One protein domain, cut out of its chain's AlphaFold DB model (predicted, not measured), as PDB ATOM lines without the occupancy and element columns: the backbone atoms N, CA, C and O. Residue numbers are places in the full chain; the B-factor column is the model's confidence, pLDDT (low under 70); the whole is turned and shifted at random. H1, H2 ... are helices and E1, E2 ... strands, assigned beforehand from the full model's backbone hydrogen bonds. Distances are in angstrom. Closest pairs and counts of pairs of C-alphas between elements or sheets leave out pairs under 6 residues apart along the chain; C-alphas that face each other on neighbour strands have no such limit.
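This is residues 118 to 225 of the 225 residues of an uncharacterized protein of Flavobacteriaceae bacterium (UniProt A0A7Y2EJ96). Two small three-stranded sheets, E1 E2 E3 and E4 E5 E6, stand like the two walls of a loose corner, and two helices, H1 and H2, pack side by side across its open side, running opposite ways. H2 covers the E4 side of one sheet, while H1 passes the E1 edge of the other. The printed part has 108 residues with two named helices and six named strands, in the order H1, E1, E2, E3, E4, E5, E6, H2; both sheets are antiparallel, in the orders E1 - E2 - E3 and E4 - E5 - E6, and the class is mixed, helices and strands. The whole is compact, with a radius of gyration of the C-alphas of 12.8 A, and its C-alphas span 39 by 31 by 23 A.

Begin at H1, residues 118 to 133, and go on to E1, residues 139 to 143; the closest C-alphas of the two are those of Asn 127 and Val 139, 5.8 A apart. E1 forms a hairpin with E2, residues 146 to 150: look at N 141 and O 148, 2.9 A apart and within hydrogen-bond range. E2 forms a hairpin with E3, residues 155 to 159, where N 147 and O 158 are 2.9 A apart. These strands are a meander, each the antiparallel neighbour of the one before, and H1 only grazes their sheet, with its residues 119 to 131. E3 and E4, residues 163 to 168, meet only through their link. E4 and E5, residues 173 to 178, are a hairpin at 151 degrees, with N 166 and O 175 at 3.1 A. E5 and E6, residues 192 to 196, are a hairpin at 168 degrees, with N 176 and O 193 at 2.8 A, and E4 E5 E6 are a second meander. Between E5 and E6, residues 184 to 185 pair antiparallel with residues 157 to 158 of E3. H2, residues 208 to 223, is on the sheet E4 E5 E6 at a height over the sheet of 8.9 A, making two layers, a helix on one face of a sheet. It lies over E4 and runs along the strands, at 6 degrees to E4 on the local plane; the closest C-alphas of H2 and E4 are those of Leu 212 and Tyr 166, 6.5 A apart. H2 is also on the sheet E1 E2 E3, with 11 pairs of C-alphas within 10 A. H1 and H2 touch at a shallow tilt of 31 degrees, opposite ways, closest at the C-alphas of Gln 122 and Ala 214, 5.0 A apart. H1 is apart from E4 and E5. In H1 and H2 every O i to N i+4 pair is within hydrogen-bond range.

Find C-alpha 118 at (-32.749, 106.222, 8.600); from there H1 runs 22.8 A to C-alpha 133 at (-18.051, 92.830, -2.567). E1, E2 and E3 follow at residues 139 to 143, 146 to 150 and 155 to 159. Then read E4, residues 163 to 168, over 15.6 A, and E5, residues 173 to 178, over 16.0 A. After E6, residues 192 to 196, H2 takes residues 208 to 223, 22.8 A long, and ends at C-alpha 223 at (-41.935, 97.826, 10.951).

The two C-alphas farthest apart are those of Asn 201 and Arg 225, 40.6 A; Arg 225 is the chain's last residue. The printed part has no cut. The links E5 to E6 and E6 to H2 are long, with 13 and 11 residues. The model's mean pLDDT over the printed part is 83.2, and it is under 70 at residues 136 to 137, 151 to 152, 188 and 225.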
ATOM      1  N   GLU A 118     -33.311 107.478   8.122       79.25
ATOM      2  CA  GLU A 118     -32.749 106.222   8.600       79.25
ATOM      3  C   GLU A 118     -32.873 105.052   7.610       79.25
ATOM      4  O   GLU A 118     -31.881 104.388   7.331       79.25
ATOM      5  N   VAL A 119     -34.044 104.815   7.007       78.81
ATOM      6  CA  VAL A 119     -34.209 103.750   5.997       78.81
ATOM      7  C   VAL A 119     -33.279 103.984   4.802       78.81
ATOM      8  O   VAL A 119     -32.677 103.040   4.292       78.81
ATOM      9  N   GLN A 120     -33.128 105.240   4.377       75.50
ATOM     10  CA  GLN A 120     -32.214 105.599   3.292       75.50
ATOM     11  C   GLN A 120     -30.747 105.391   3.689       75.50
ATOM     12  O   GLN A 120     -29.987 104.812   2.913       75.50
ATOM     13  N   THR A 121     -30.359 105.783   4.907       78.00
ATOM     14  CA  THR A 121     -29.016 105.541   5.455       78.00
ATOM     15  C   THR A 121     -28.678 104.052   5.452       78.00
ATOM     16  O   THR A 121     -27.622 103.663   4.955       78.00
ATOM     17  N   GLN A 122     -29.590 103.201   5.932       83.38
ATOM     18  CA  GLN A 122     -29.349 101.759   5.978       83.38
ATOM     19  C   GLN A 122     -29.248 101.142   4.579       83.38
ATOM     20  O   GLN A 122     -28.343 100.349   4.321       83.38
ATOM     21  N   LEU A 123     -30.111 101.550   3.642       82.62
ATOM     22  CA  LEU A 123     -30.011 101.120   2.243       82.62
ATOM     23  C   LEU A 123     -28.686 101.545   1.597       82.62
ATOM     24  O   LEU A 123     -28.120 100.767   0.835       82.62
ATOM     25  N   SER A 124     -28.163 102.730   1.921       76.31
ATOM     26  CA  SER A 124     -26.854 103.189   1.437       76.31
ATOM     27  C   SER A 124     -25.717 102.301   1.947       76.31
ATOM     28  O   SER A 124     -24.900 101.834   1.153       76.31
ATOM     29  N   ILE A 125     -25.694 101.982   3.247       75.81
ATOM     30  CA  ILE A 125     -24.687 101.083   3.840       75.81
ATOM     31  C   ILE A 125     -24.698  99.719   3.138       75.81
ATOM     32  O   ILE A 125     -23.649  99.230   2.714       75.81
ATOM     33  N   ILE A 126     -25.888  99.135   2.972       84.38
ATOM     34  CA  ILE A 126     -26.072  97.838   2.314       84.38
ATOM     35  C   ILE A 126     -25.604  97.907   0.855       84.38
ATOM     36  O   ILE A 126     -24.754  97.121   0.436       84.38
ATOM     37  N   ASN A 127     -26.125  98.858   0.077       78.56
ATOM     38  CA  ASN A 127     -25.847  98.958  -1.354       78.56
ATOM     39  C   ASN A 127     -24.375  99.256  -1.647       78.56
ATOM     40  O   ASN A 127     -23.827  98.696  -2.592       78.56
ATOM     41  N   ASN A 128     -23.704 100.068  -0.824       72.94
ATOM     42  CA  ASN A 128     -22.273 100.332  -0.979       72.94
ATOM     43  C   ASN A 128     -21.437  99.064  -0.776       72.94
ATOM     44  O   ASN A 128     -20.523  98.795  -1.555       72.94
ATOM     45  N   ALA A 129     -21.772  98.250   0.228       74.19
ATOM     46  CA  ALA A 129     -21.067  96.999   0.473       74.19
ATOM     47  C   ALA A 129     -21.290  95.981  -0.652       74.19
ATOM     48  O   ALA A 129     -20.332  95.387  -1.143       74.19
ATOM     49  N   PHE A 130     -22.535  95.805  -1.104       82.94
ATOM     50  CA  PHE A 130     -22.837  94.905  -2.220       82.94
ATOM     51  C   PHE A 130     -22.223  95.392  -3.533       82.94
ATOM     52  O   PHE A 130     -21.727  94.584  -4.309       82.94
ATOM     53  N   ASN A 131     -22.144  96.702  -3.755       72.31
ATOM     54  CA  ASN A 131     -21.433  97.246  -4.905       72.31
ATOM     55  C   ASN A 131     -19.937  96.881  -4.904       72.31
ATOM     56  O   ASN A 131     -19.363  96.675  -5.968       72.31
ATOM     57  N   GLN A 132     -19.310  96.801  -3.729       73.88
ATOM     58  CA  GLN A 132     -17.881  96.518  -3.607       73.88
ATOM     59  C   GLN A 132     -17.556  95.016  -3.589       73.88
ATOM     60  O   GLN A 132     -16.540  94.604  -4.144       73.88
ATOM     61  N   TYR A 133     -18.395  94.206  -2.946       75.88
ATOM     62  CA  TYR A 133     -18.051  92.830  -2.567       75.88
ATOM     63  C   TYR A 133     -18.993  91.762  -3.140       75.88
ATOM     64  O   TYR A 133     -18.816  90.574  -2.867       75.88
ATOM     65  N   ASN A 134     -20.010  92.146  -3.918       82.38
ATOM     66  CA  ASN A 134     -20.907  91.201  -4.581       82.38
ATOM     67  C   ASN A 134     -20.739  91.249  -6.106       82.38
ATOM     68  O   ASN A 134     -21.027  92.247  -6.764       82.38
ATOM     69  N   SER A 135     -20.336  90.121  -6.691       71.31
ATOM     70  CA  SER A 135     -20.103  89.985  -8.136       71.31
ATOM     71  C   SER A 135     -21.379  89.999  -8.987       71.31
ATOM     72  O   SER A 135     -21.300  90.180 -10.201       71.31
ATOM     73  N   TYR A 136     -22.556  89.833  -8.376       67.25
ATOM     74  CA  TYR A 136     -23.845  89.800  -9.074       67.25
ATOM     75  C   TYR A 136     -24.495  91.180  -9.223       67.25
ATOM     76  O   TYR A 136     -25.594  91.276  -9.778       67.25
ATOM     77  N   GLY A 137     -23.823  92.243  -8.762       67.62
ATOM     78  CA  GLY A 137     -24.282  93.621  -8.908       67.62
ATOM     79  C   GLY A 137     -25.604  93.893  -8.195       67.62
ATOM     80  O   GLY A 137     -26.413  94.656  -8.718       67.62
ATOM     81  N   THR A 138     -25.839  93.244  -7.050       77.94
ATOM     82  CA  THR A 138     -27.113  93.355  -6.337       77.94
ATOM     83  C   THR A 138     -27.365  94.770  -5.812       77.94
ATOM     84  O   THR A 138     -26.489  95.376  -5.197       77.94
ATOM     85  N   VAL A 139     -28.593  95.263  -5.988       76.81
ATOM     86  CA  VAL A 139     -29.083  96.540  -5.454       76.81
ATOM     87  C   VAL A 139     -30.384  96.321  -4.694       76.81
ATOM     88  O   VAL A 139     -31.274  95.625  -5.172       76.81
ATOM     89  N   PHE A 140     -30.507  96.959  -3.533       87.25
ATOM     90  CA  PHE A 140     -31.649  96.878  -2.633       87.25
ATOM     91  C   PHE A 140     -32.466  98.166  -2.640       87.25
ATOM     92  O   PHE A 140     -31.929  99.276  -2.682       87.25
ATOM     93  N   SER A 141     -33.782  98.017  -2.517       84.00
ATOM     94  CA  SER A 141     -34.715  99.119  -2.286       84.00
ATOM     95  C   SER A 141     -35.878  98.676  -1.401       84.00
ATOM     96  O   SER A 141     -36.156  97.484  -1.268       84.00
ATOM     97  N   VAL A 142     -36.574  99.636  -0.787       84.81
ATOM     98  CA  VAL A 142     -37.799  99.368  -0.026       84.81
ATOM     99  C   VAL A 142     -38.976 100.090  -0.658       84.81
ATOM    100  O   VAL A 142     -38.923 101.296  -0.895       84.81
ATOM    101  N   LYS A 143     -40.065  99.357  -0.885       79.31
ATOM    102  CA  LYS A 143     -41.324  99.908  -1.387       79.31
ATOM    103  C   LYS A 143     -42.494  99.238  -0.683       79.31
ATOM    104  O   LYS A 143     -42.576  98.017  -0.643       79.31
ATOM    105  N   SER A 144     -43.399 100.039  -0.120       83.81
ATOM    106  CA  SER A 144     -44.634  99.545   0.514       83.81
ATOM    107  C   SER A 144     -44.392  98.428   1.549       83.81
ATOM    108  O   SER A 144     -45.084  97.415   1.549       83.81
ATOM    109  N   GLY A 145     -43.366  98.585   2.396       85.81
ATOM    110  CA  GLY A 145     -43.016  97.607   3.438       85.81
ATOM    111  C   GLY A 145     -42.325  96.334   2.931       85.81
ATOM    112  O   GLY A 145     -42.123  95.389   3.696       85.81
ATOM    113  N   ARG A 146     -41.956  96.285   1.648       93.31
ATOM    114  CA  ARG A 146     -41.252  95.162   1.029       93.31
ATOM    115  C   ARG A 146     -39.814  95.534   0.724       93.31
ATOM    116  O   ARG A 146     -39.556  96.639   0.248       93.31
ATOM    117  N   LEU A 147     -38.905  94.600   0.975       93.69
ATOM    118  CA  LEU A 147     -37.534  94.664   0.494       93.69
ATOM    119  C   LEU A 147     -37.519  94.081  -0.916       93.69
ATOM    120  O   LEU A 147     -37.994  92.966  -1.132       93.69
ATOM    121  N   HIS A 148     -36.989  94.845  -1.855       89.94
ATOM    122  CA  HIS A 148     -36.747  94.435  -3.228       89.94
ATOM    123  C   HIS A 148     -35.245  94.375  -3.452       89.94
ATOM    124  O   HIS A 148     -34.529  95.272  -3.001       89.94
ATOM    125  N   TRP A 149     -34.779  93.350  -4.154       87.56
ATOM    126  CA  TRP A 149     -33.408  93.299  -4.623       87.56
ATOM    127  C   TRP A 149     -33.315  92.788  -6.049       87.56
ATOM    128  O   TRP A 149     -33.916  91.781  -6.426       87.56
ATOM    129  N   ASP A 150     -32.524  93.517  -6.821       79.38
ATOM    130  CA  ASP A 150     -32.253  93.264  -8.224       79.38
ATOM    131  C   ASP A 150     -30.785  92.922  -8.392       79.38
ATOM    132  O   ASP A 150     -29.921  93.613  -7.864       79.38
ATOM    133  N   SER A 151     -30.502  91.869  -9.144       68.12
ATOM    134  CA  SER A 151     -29.158  91.422  -9.499       68.12
ATOM    135  C   SER A 151     -29.129  90.994 -10.965       68.12
ATOM    136  O   SER A 151     -30.167  90.901 -11.621       68.12
ATOM    137  N   LEU A 152     -27.947  90.660 -11.481       68.06
ATOM    138  CA  LEU A 152     -27.797  90.143 -12.848       68.06
ATOM    139  C   LEU A 152     -28.587  88.849 -13.120       68.06
ATOM    140  O   LEU A 152     -28.833  88.526 -14.280       68.06
ATOM    141  N   VAL A 153     -28.953  88.101 -12.077       70.94
ATOM    142  CA  VAL A 153     -29.534  86.752 -12.196       70.94
ATOM    143  C   VAL A 153     -30.903  86.607 -11.536       70.94
ATOM    144  O   VAL A 153     -31.540  85.567 -11.690       70.94
ATOM    145  N   ALA A 154     -31.368  87.618 -10.800       73.25
ATOM    146  CA  ALA A 154     -32.627  87.549 -10.072       73.25
ATOM    147  C   ALA A 154     -33.210  88.940  -9.790       73.25
ATOM    148  O   ALA A 154     -32.471  89.865  -9.455       73.25
ATOM    149  N   ASN A 155     -34.538  89.035  -9.859       80.69
ATOM    150  CA  ASN A 155     -35.353  90.130  -9.337       80.69
ATOM    151  C   ASN A 155     -36.254  89.508  -8.275       80.69
ATOM    152  O   ASN A 155     -37.090  88.664  -8.601       80.69
ATOM    153  N   VAL A 156     -36.022  89.842  -7.010       89.12
ATOM    154  CA  VAL A 156     -36.684  89.175  -5.888       89.12
ATOM    155  C   VAL A 156     -37.248  90.211  -4.932       89.12
ATOM    156  O   VAL A 156     -36.713  91.309  -4.770       89.12
ATOM    157  N   SER A 157     -38.353  89.867  -4.280       92.56
ATOM    158  CA  SER A 157     -38.888  90.677  -3.195       92.56
ATOM    159  C   SER A 157     -39.467  89.835  -2.071       92.56
ATOM    160  O   SER A 157     -39.881  88.698  -2.287       92.56
ATOM    161  N   GLY A 158     -39.547  90.425  -0.883       92.94
ATOM    162  CA  GLY A 158     -40.235  89.850   0.268       92.94
ATOM    163  C   GLY A 158     -40.745  90.943   1.199       92.94
ATOM    164  O   GLY A 158     -40.165  92.030   1.288       92.94
ATOM    165  N   ALA A 159     -41.850  90.682   1.894       94.50
ATOM    166  CA  ALA A 159     -42.335  91.590   2.928       94.50
ATOM    167  C   ALA A 159     -41.348  91.609   4.103       94.50
ATOM    168  O   ALA A 159     -41.043  90.565   4.669       94.50
ATOM    169  N   ILE A 160     -40.865  92.792   4.503       92.94
ATOM    170  CA  ILE A 160     -39.788  92.920   5.504       92.94
ATOM    171  C   ILE A 160     -40.137  92.254   6.842       92.94
ATOM    172  O   ILE A 160     -39.261  91.701   7.509       92.94
ATOM    173  N   LYS A 161     -41.417  92.274   7.232       90.25
ATOM    174  CA  LYS A 161     -41.901  91.635   8.465       90.25
ATOM    175  C   LYS A 161     -41.633  90.128   8.499       90.25
ATOM    176  O   LYS A 161     -41.332  89.597   9.569       90.25
ATOM    177  N   ASP A 162     -41.677  89.493   7.330       94.50
ATOM    178  CA  ASP A 162     -41.571  88.050   7.139       94.50
ATOM    179  C   ASP A 162     -40.125  87.612   6.861       94.50
ATOM    180  O   ASP A 162     -39.876  86.430   6.647       94.50
ATOM    181  N   LEU A 163     -39.161  88.542   6.893       94.69
ATOM    182  CA  LEU A 163     -37.741  88.275   6.669       94.69
ATOM    183  C   LEU A 163     -36.935  88.300   7.972       94.69
ATOM    184  O   LEU A 163     -37.188  89.108   8.869       94.69
ATOM    185  N   THR A 164     -35.917  87.446   8.026       92.00
ATOM    186  CA  THR A 164     -34.794  87.515   8.964       92.00
ATOM    187  C   THR A 164     -33.472  87.492   8.200       92.00
ATOM    188  O   THR A 164     -33.399  86.964   7.086       92.00
ATOM    189  N   PHE A 165     -32.433  88.064   8.803       93.00
ATOM    190  CA  PHE A 165     -31.116  88.237   8.199       93.00
ATOM    191  C   PHE A 165     -30.054  87.624   9.105       93.00
ATOM    192  O   PHE A 165     -30.095  87.819  10.320       93.00
ATOM    193  N   TYR A 166     -29.098  86.905   8.526       85.94
ATOM    194  CA  TYR A 166     -27.933  86.400   9.251       85.94
ATOM    195  C   TYR A 166     -26.737  86.215   8.316       85.94
ATOM    196  O   TYR A 166     -26.881  86.236   7.091       85.94
ATOM    197  N   ILE A 167     -25.557  86.047   8.908       83.12
ATOM    198  CA  ILE A 167     -24.329  85.715   8.187       83.12
ATOM    199  C   ILE A 167     -24.134  84.205   8.232       83.12
ATOM    200  O   ILE A 167     -24.172  83.591   9.297       83.12
ATOM    201  N   ASP A 168     -23.908  83.614   7.068       82.06
ATOM    202  CA  ASP A 168     -23.337  82.280   6.949       82.06
ATOM    203  C   ASP A 168     -21.820  82.447   6.800       82.06
ATOM    204  O   ASP A 168     -21.343  82.830   5.730       82.06
ATOM    205  N   TYR A 169     -21.065  82.251   7.886       76.69
ATOM    206  CA  TYR A 169     -19.612  82.473   7.891       76.69
ATOM    207  C   TYR A 169     -18.851  81.432   7.068       76.69
ATOM    208  O   TYR A 169     -17.821  81.772   6.488       76.69
ATOM    209  N   ASP A 170     -19.370  80.206   6.971       79.25
ATOM    210  CA  ASP A 170     -18.731  79.122   6.221       79.25
ATOM    211  C   ASP A 170     -18.762  79.430   4.721       79.25
ATOM    212  O   ASP A 170     -17.750  79.315   4.024       79.25
ATOM    213  N   ASN A 171     -19.909  79.911   4.232       81.25
ATOM    214  CA  ASN A 171     -20.072  80.325   2.839       81.25
ATOM    215  C   ASN A 171     -19.682  81.796   2.598       81.25
ATOM    216  O   ASN A 171     -19.474  82.206   1.453       81.25
ATOM    217  N   LYS A 172     -19.511  82.585   3.665       84.81
ATOM    218  CA  LYS A 172     -19.194  84.026   3.648       84.81
ATOM    219  C   LYS A 172     -20.305  84.833   2.962       84.81
ATOM    220  O   LYS A 172     -20.055  85.672   2.090       84.81
ATOM    221  N   TRP A 173     -21.552  84.500   3.292       87.31
ATOM    222  CA  TRP A 173     -22.761  85.021   2.652       87.31
ATOM    223  C   TRP A 173     -23.629  85.799   3.640       87.31
ATOM    224  O   TRP A 173     -23.723  85.448   4.814       87.31
ATOM    225  N   ILE A 174     -24.341  86.810   3.137       92.19
ATOM    226  CA  ILE A 174     -25.535  87.336   3.801       92.19
ATOM    227  C   ILE A 174     -26.724  86.491   3.353       92.19
ATOM    228  O   ILE A 174     -26.960  86.325   2.152       92.19
ATOM    229  N   VAL A 175     -27.482  85.979   4.318       89.50
ATOM    230  CA  VAL A 175     -28.676  85.173   4.076       89.50
ATOM    231  C   VAL A 175     -29.921  85.946   4.484       89.50
ATOM    232  O   VAL A 175     -30.033  86.426   5.611       89.50
ATOM    233  N   MET A 176     -30.876  86.021   3.563       94.12
ATOM    234  CA  MET A 176     -32.248  86.453   3.791       94.12
ATOM    235  C   MET A 176     -33.145  85.229   3.841       94.12
ATOM    236  O   MET A 176     -33.250  84.492   2.863       94.12
ATOM    237  N   LYS A 177     -33.805  85.002   4.970       91.25
ATOM    238  CA  LYS A 177     -34.651  83.825   5.175       91.25
ATOM    239  C   LYS A 177     -36.055  84.236   5.584       91.25
ATOM    240  O   LYS A 177     -36.228  85.170   6.365       91.25
ATOM    241  N   CYS A 178     -37.047  83.511   5.086       90.62
ATOM    242  CA  CYS A 178     -38.415  83.648   5.546       90.62
ATOM    243  C   CYS A 178     -38.534  83.171   6.992       90.62
ATOM    244  O   CYS A 178     -38.071  82.086   7.348       90.62
ATOM    245  N   VAL A 179     -39.169  83.984   7.833       88.06
ATOM    246  CA  VAL A 179     -39.464  83.639   9.229       88.06
ATOM    247  C   VAL A 179     -40.353  82.393   9.289       88.06
ATOM    248  O   VAL A 179     -40.175  81.550  10.165       88.06
ATOM    249  N   SER A 180     -41.280  82.257   8.338       85.62
ATOM    250  CA  SER A 180     -42.118  81.073   8.161       85.62
ATOM    251  C   SER A 180     -42.452  80.863   6.685       85.62
ATOM    252  O   SER A 180     -42.696  81.832   5.967       85.62
ATOM    253  N   GLY A 181     -42.491  79.594   6.266       89.12
ATOM    254  CA  GLY A 181     -42.908  79.174   4.929       89.12
ATOM    255  C   GLY A 181     -42.135  79.835   3.786       89.12
ATOM    256  O   GLY A 181     -40.945  80.133   3.903       89.12
ATOM    257  N   ASP A 182     -42.853  80.056   2.689       93.75
ATOM    258  CA  ASP A 182     -42.376  80.736   1.492       93.75
ATOM    259  C   ASP A 182     -42.903  82.174   1.480       93.75
ATOM    260  O   ASP A 182     -44.112  82.406   1.470       93.75
ATOM    261  N   CYS A 183     -41.994  83.141   1.464       91.50
ATOM    262  CA  CYS A 183     -42.310  84.571   1.515       91.50
ATOM    263  C   CYS A 183     -41.583  85.386   0.435       91.50
ATOM    264  O   CYS A 183     -41.835  86.586   0.301       91.50
ATOM    265  N   LEU A 184     -40.681  84.750  -0.325       92.38
ATOM    266  CA  LEU A 184     -39.954  85.383  -1.418       92.38
ATOM    267  C   LEU A 184     -40.681  85.194  -2.749       92.38
ATOM    268  O   LEU A 184     -41.116  84.098  -3.107       92.38
ATOM    269  N   GLU A 185     -40.748  86.270  -3.520       90.50
ATOM    270  CA  GLU A 185     -41.325  86.314  -4.860       90.50
ATOM    271  C   GLU A 185     -40.239  86.646  -5.885       90.50
ATOM    272  O   GLU A 185     -39.387  87.483  -5.609       90.50
ATOM    273  N   GLY A 186     -40.282  86.025  -7.069       75.12
ATOM    274  CA  GLY A 186     -39.360  86.307  -8.183       75.12
ATOM    275  C   GLY A 186     -38.070  85.469  -8.215       75.12
ATOM    276  O   GLY A 186     -37.363  85.474  -9.219       75.12
ATOM    277  N   GLY A 187     -37.790  84.687  -7.164       70.62
ATOM    278  CA  GLY A 187     -36.667  83.740  -7.098       70.62
ATOM    279  C   GLY A 187     -37.070  82.267  -7.271       70.62
ATOM    280  O   GLY A 187     -38.240  81.908  -7.140       70.62
ATOM    281  N   ILE A 188     -36.079  81.400  -7.533       69.94
ATOM    282  CA  ILE A 188     -36.259  79.933  -7.610       69.94
ATOM    283  C   ILE A 188     -36.492  79.340  -6.211       69.94
ATOM    284  O   ILE A 188     -37.335  78.463  -6.041       69.94
ATOM    285  N   ASN A 189     -35.764  79.834  -5.206       75.88
ATOM    286  CA  ASN A 189     -35.951  79.456  -3.810       75.88
ATOM    287  C   ASN A 189     -36.832  80.499  -3.112       75.88
ATOM    288  O   ASN A 189     -36.467  81.672  -3.031       75.88
ATOM    289  N   LYS A 190     -37.996  80.060  -2.634       86.94
ATOM    290  CA  LYS A 190     -39.013  80.933  -2.042       86.94
ATOM    291  C   LYS A 190     -38.911  81.078  -0.518       86.94
ATOM    292  O   LYS A 190     -39.530  81.986   0.036       86.94
ATOM    293  N   GLY A 191     -38.114  80.231   0.141       85.06
ATOM    294  CA  GLY A 191     -37.927  80.234   1.597       85.06
ATOM    295  C   GLY A 191     -36.646  80.933   2.062       85.06
ATOM    296  O   GLY A 191     -36.570  81.413   3.194       85.06
ATOM    297  N   SER A 192     -35.623  81.016   1.208       90.19
ATOM    298  CA  SER A 192     -34.374  81.717   1.523       90.19
ATOM    299  C   SER A 192     -33.612  82.154   0.279       90.19
ATOM    300  O   SER A 192     -33.621  81.458  -0.735       90.19
ATOM    301  N   TYR A 193     -32.864  83.245   0.401       88.88
ATOM    302  CA  TYR A 193     -31.960  83.755  -0.616       88.88
ATOM    303  C   TYR A 193     -30.632  84.162   0.021       88.88
ATOM    304  O   TYR A 193     -30.611  84.931   0.982       88.88
ATOM    305  N   SER A 194     -29.526  83.671  -0.527       88.56
ATOM    306  CA  SER A 194     -28.186  83.933  -0.001       88.56
ATOM    307  C   SER A 194     -27.331  84.628  -1.044       88.56
ATOM    308  O   SER A 194     -27.425  84.325  -2.234       88.56
ATOM    309  N   MET A 195     -26.479  85.547  -0.603       87.19
ATOM    310  CA  MET A 195     -25.562  86.261  -1.483       87.19
ATOM    311  C   MET A 195     -24.180  86.375  -0.879       87.19
ATOM    312  O   MET A 195     -24.022  86.809   0.261       87.19
ATOM    313  N   GLY A 196     -23.181  86.062  -1.701       85.56
ATOM    314  CA  GLY A 196     -21.788  86.293  -1.361       85.56
ATOM    315  C   GLY A 196     -21.483  87.771  -1.190       85.56
ATOM    316  O   GLY A 196     -21.848  88.589  -2.037       85.56
ATOM    317  N   LEU A 197     -20.798  88.075  -0.094       86.44
ATOM    318  CA  LEU A 197     -20.200  89.371   0.168       86.44
ATOM    319  C   LEU A 197     -18.737  89.115   0.527       86.44
ATOM    320  O   LEU A 197     -18.396  88.868   1.684       86.44
ATOM    321  N   GLN A 198     -17.896  89.065  -0.502       85.81
ATOM    322  CA  GLN A 198     -16.533  88.560  -0.410       85.81
ATOM    323  C   GLN A 198     -15.535  89.537  -1.035       85.81
ATOM    324  O   GLN A 198     -15.851  90.279  -1.964       85.81
ATOM    325  N   THR A 199     -14.307  89.530  -0.530       78.75
ATOM    326  CA  THR A 199     -13.180  90.214  -1.168       78.75
ATOM    327  C   THR A 199     -12.759  89.474  -2.442       78.75
ATOM    328  O   THR A 199     -13.156  88.334  -2.685       78.75
ATOM    329  N   SER A 200     -11.888  90.087  -3.247       74.44
ATOM    330  CA  SER A 200     -11.313  89.452  -4.443       74.44
ATOM    331  C   SER A 200     -10.545  88.159  -4.151       74.44
ATOM    332  O   SER A 200     -10.416  87.314  -5.032       74.44
ATOM    333  N   ASN A 201     -10.047  87.997  -2.923       76.75
ATOM    334  CA  ASN A 201      -9.307  86.811  -2.490       76.75
ATOM    335  C   ASN A 201     -10.241  85.710  -1.961       76.75
ATOM    336  O   ASN A 201      -9.780  84.667  -1.504       76.75
ATOM    337  N   GLY A 202     -11.556  85.940  -2.016       78.31
ATOM    338  CA  GLY A 202     -12.571  85.026  -1.510       78.31
ATOM    339  C   GLY A 202     -12.744  85.083   0.005       78.31
ATOM    340  O   GLY A 202     -13.430  84.221   0.553       78.31
ATOM    341  N   ASP A 203     -12.146  86.055   0.698       83.12
ATOM    342  CA  ASP A 203     -12.366  86.276   2.131       83.12
ATOM    343  C   ASP A 203     -13.706  86.957   2.383       83.12
ATOM    344  O   ASP A 203     -14.284  87.571   1.491       83.12
ATOM    345  N   ILE A 204     -14.213  86.850   3.608       83.56
ATOM    346  CA  ILE A 204     -15.443  87.536   4.001       83.56
ATOM    347  C   ILE A 204     -15.227  89.053   3.938       83.56
ATOM    348  O   ILE A 204     -14.161  89.550   4.308       83.56
ATOM    349  N   ALA A 205     -16.217  89.800   3.444       83.12
ATOM    350  CA  ALA A 205     -16.099  91.250   3.374       83.12
ATOM    351  C   ALA A 205     -15.904  91.852   4.782       83.12
ATOM    352  O   ALA A 205     -16.644  91.502   5.707       83.12
ATOM    353  N   PRO A 206     -14.962  92.794   4.966       79.62
ATOM    354  CA  PRO A 206     -14.609  93.328   6.285       79.62
ATOM    355  C   PRO A 206     -15.748  94.104   6.963       79.62
ATOM    356  O   PRO A 206     -15.725  94.318   8.169       79.62
ATOM    357  N   ASN A 207     -16.756  94.528   6.202       81.19
ATOM    358  CA  ASN A 207     -17.926  95.254   6.686       81.19
ATOM    359  C   ASN A 207     -19.196  94.387   6.760       81.19
ATOM    360  O   ASN A 207     -20.284  94.943   6.902       81.19
ATOM    361  N   ILE A 208     -19.095  93.054   6.667       86.00
ATOM    362  CA  ILE A 208     -20.276  92.180   6.615       86.00
ATOM    363  C   ILE A 208     -21.179  92.312   7.856       86.00
ATOM    364  O   ILE A 208     -22.401  92.306   7.725       86.00
ATOM    365  N   GLU A 209     -20.599  92.529   9.040       78.00
ATOM    366  CA  GLU A 209     -21.352  92.768  10.281       78.00
ATOM    367  C   GLU A 209     -22.138  94.078  10.226       78.00
ATOM    368  O   GLU A 209     -23.310  94.126  10.597       78.00
ATOM    369  N   ASN A 210     -21.526  95.136   9.685       79.31
ATOM    370  CA  ASN A 210     -22.196  96.422   9.500       79.31
ATOM    371  C   ASN A 210     -23.364  96.290   8.516       79.31
ATOM    372  O   ASN A 210     -24.409  96.906   8.706       79.31
ATOM    373  N   VAL A 211     -23.213  95.455   7.484       89.12
ATOM    374  CA  VAL A 211     -24.287  95.148   6.530       89.12
ATOM    375  C   VAL A 211     -25.420  94.378   7.208       89.12
ATOM    376  O   VAL A 211     -26.585  94.735   7.033       89.12
ATOM    377  N   LEU A 212     -25.107  93.363   8.019       89.94
ATOM    378  CA  LEU A 212     -26.111  92.634   8.795       89.94
ATOM    379  C   LEU A 212     -26.856  93.567   9.764       89.94
ATOM    380  O   LEU A 212     -28.088  93.543   9.839       89.94
ATOM    381  N   GLN A 213     -26.128  94.423  10.481       80.00
ATOM    382  CA  GLN A 213     -26.713  95.424  11.369       80.00
ATOM    383  C   GLN A 213     -27.610  96.400  10.601       80.00
ATOM    384  O   GLN A 213     -28.695  96.742  11.085       80.00
ATOM    385  N   ALA A 214     -27.204  96.803   9.395       87.69
ATOM    386  CA  ALA A 214     -27.989  97.689   8.552       87.69
ATOM    387  C   ALA A 214     -29.297  97.042   8.085       87.69
ATOM    388  O   ALA A 214     -30.347  97.673   8.176       87.69
ATOM    389  N   PHE A 215     -29.288  95.763   7.689       94.56
ATOM    390  CA  PHE A 215     -30.522  95.032   7.372       94.56
ATOM    391  C   PHE A 215     -31.464  94.918   8.575       94.56
ATOM    392  O   PHE A 215     -32.669  95.147   8.447       94.56
ATOM    393  N   ASN A 216     -30.932  94.603   9.756       85.38
ATOM    394  CA  ASN A 216     -31.738  94.500  10.973       85.38
ATOM    395  C   ASN A 216     -32.329  95.854  11.395       85.38
ATOM    396  O   ASN A 216     -33.490  95.927  11.806       85.38
ATOM    397  N   THR A 217     -31.558  96.930  11.238       86.81
ATOM    398  CA  THR A 217     -32.021  98.299  11.489       86.81
ATOM    399  C   THR A 217     -33.090  98.695  10.477       86.81
ATOM    400  O   THR A 217     -34.182  99.082  10.878       86.81
ATOM    401  N   LEU A 218     -32.839  98.484   9.181       90.81
ATOM    402  CA  LEU A 218     -33.805  98.702   8.103       90.81
ATOM    403  C   LEU A 218     -35.133  97.994   8.389       90.81
ATOM    404  O   LEU A 218     -36.197  98.597   8.265       90.81
ATOM    405  N   ARG A 219     -35.076  96.729   8.822       90.69
ATOM    406  CA  ARG A 219     -36.264  95.969   9.212       90.69
ATOM    407  C   ARG A 219     -37.018  96.640  10.346       90.69
ATOM    408  O   ARG A 219     -38.219  96.839  10.219       90.69
ATOM    409  N   ARG A 220     -36.339  97.005  11.433       85.94
ATOM    410  CA  ARG A 220     -36.976  97.693  12.561       85.94
ATOM    411  C   ARG A 220     -37.651  98.989  12.113       85.94
ATOM    412  O   ARG A 220     -38.823  99.171  12.413       85.94
ATOM    413  N   GLU A 221     -36.946  99.833  11.362       84.88
ATOM    414  CA  GLU A 221     -37.458 101.135  10.917       84.88
ATOM    415  C   GLU A 221     -38.658 101.025   9.977       84.88
ATOM    416  O   GLU A 221     -39.519 101.900   9.969       84.88
ATOM    417  N   VAL A 222     -38.726  99.966   9.167       84.75
ATOM    418  CA  VAL A 222     -39.870  99.720   8.283       84.75
ATOM    419  C   VAL A 222     -41.073  99.164   9.052       84.75
ATOM    420  O   VAL A 222     -42.201  99.425   8.649       84.75
ATOM    421  N   LEU A 223     -40.859  98.424  10.145       82.81
ATOM    422  CA  LEU A 223     -41.935  97.826  10.951       82.81
ATOM    423  C   LEU A 223     -42.566  98.778  11.967       82.81
ATOM    424  O   LEU A 223     -43.663  98.507  12.446       82.81
ATOM    425  N   THR A 224     -41.884  99.861  12.328       77.12
ATOM    426  CA  THR A 224     -42.384 100.875  13.269       77.12
ATOM    427  C   THR A 224     -43.229 101.963  12.597       77.12
ATOM    428  O   THR A 224     -43.571 102.954  13.240       77.12
ATOM    429  N   ARG A 225     -43.559 101.785  11.316       60.59
ATOM    430  CA  ARG A 225     -44.319 102.710  10.467       60.59
ATOM    431  C   ARG A 225     -45.662 102.117  10.087       60.59
ATOM    432  O   ARG A 225     -46.625 102.906  10.026       60.59
TER     433      ARG A 225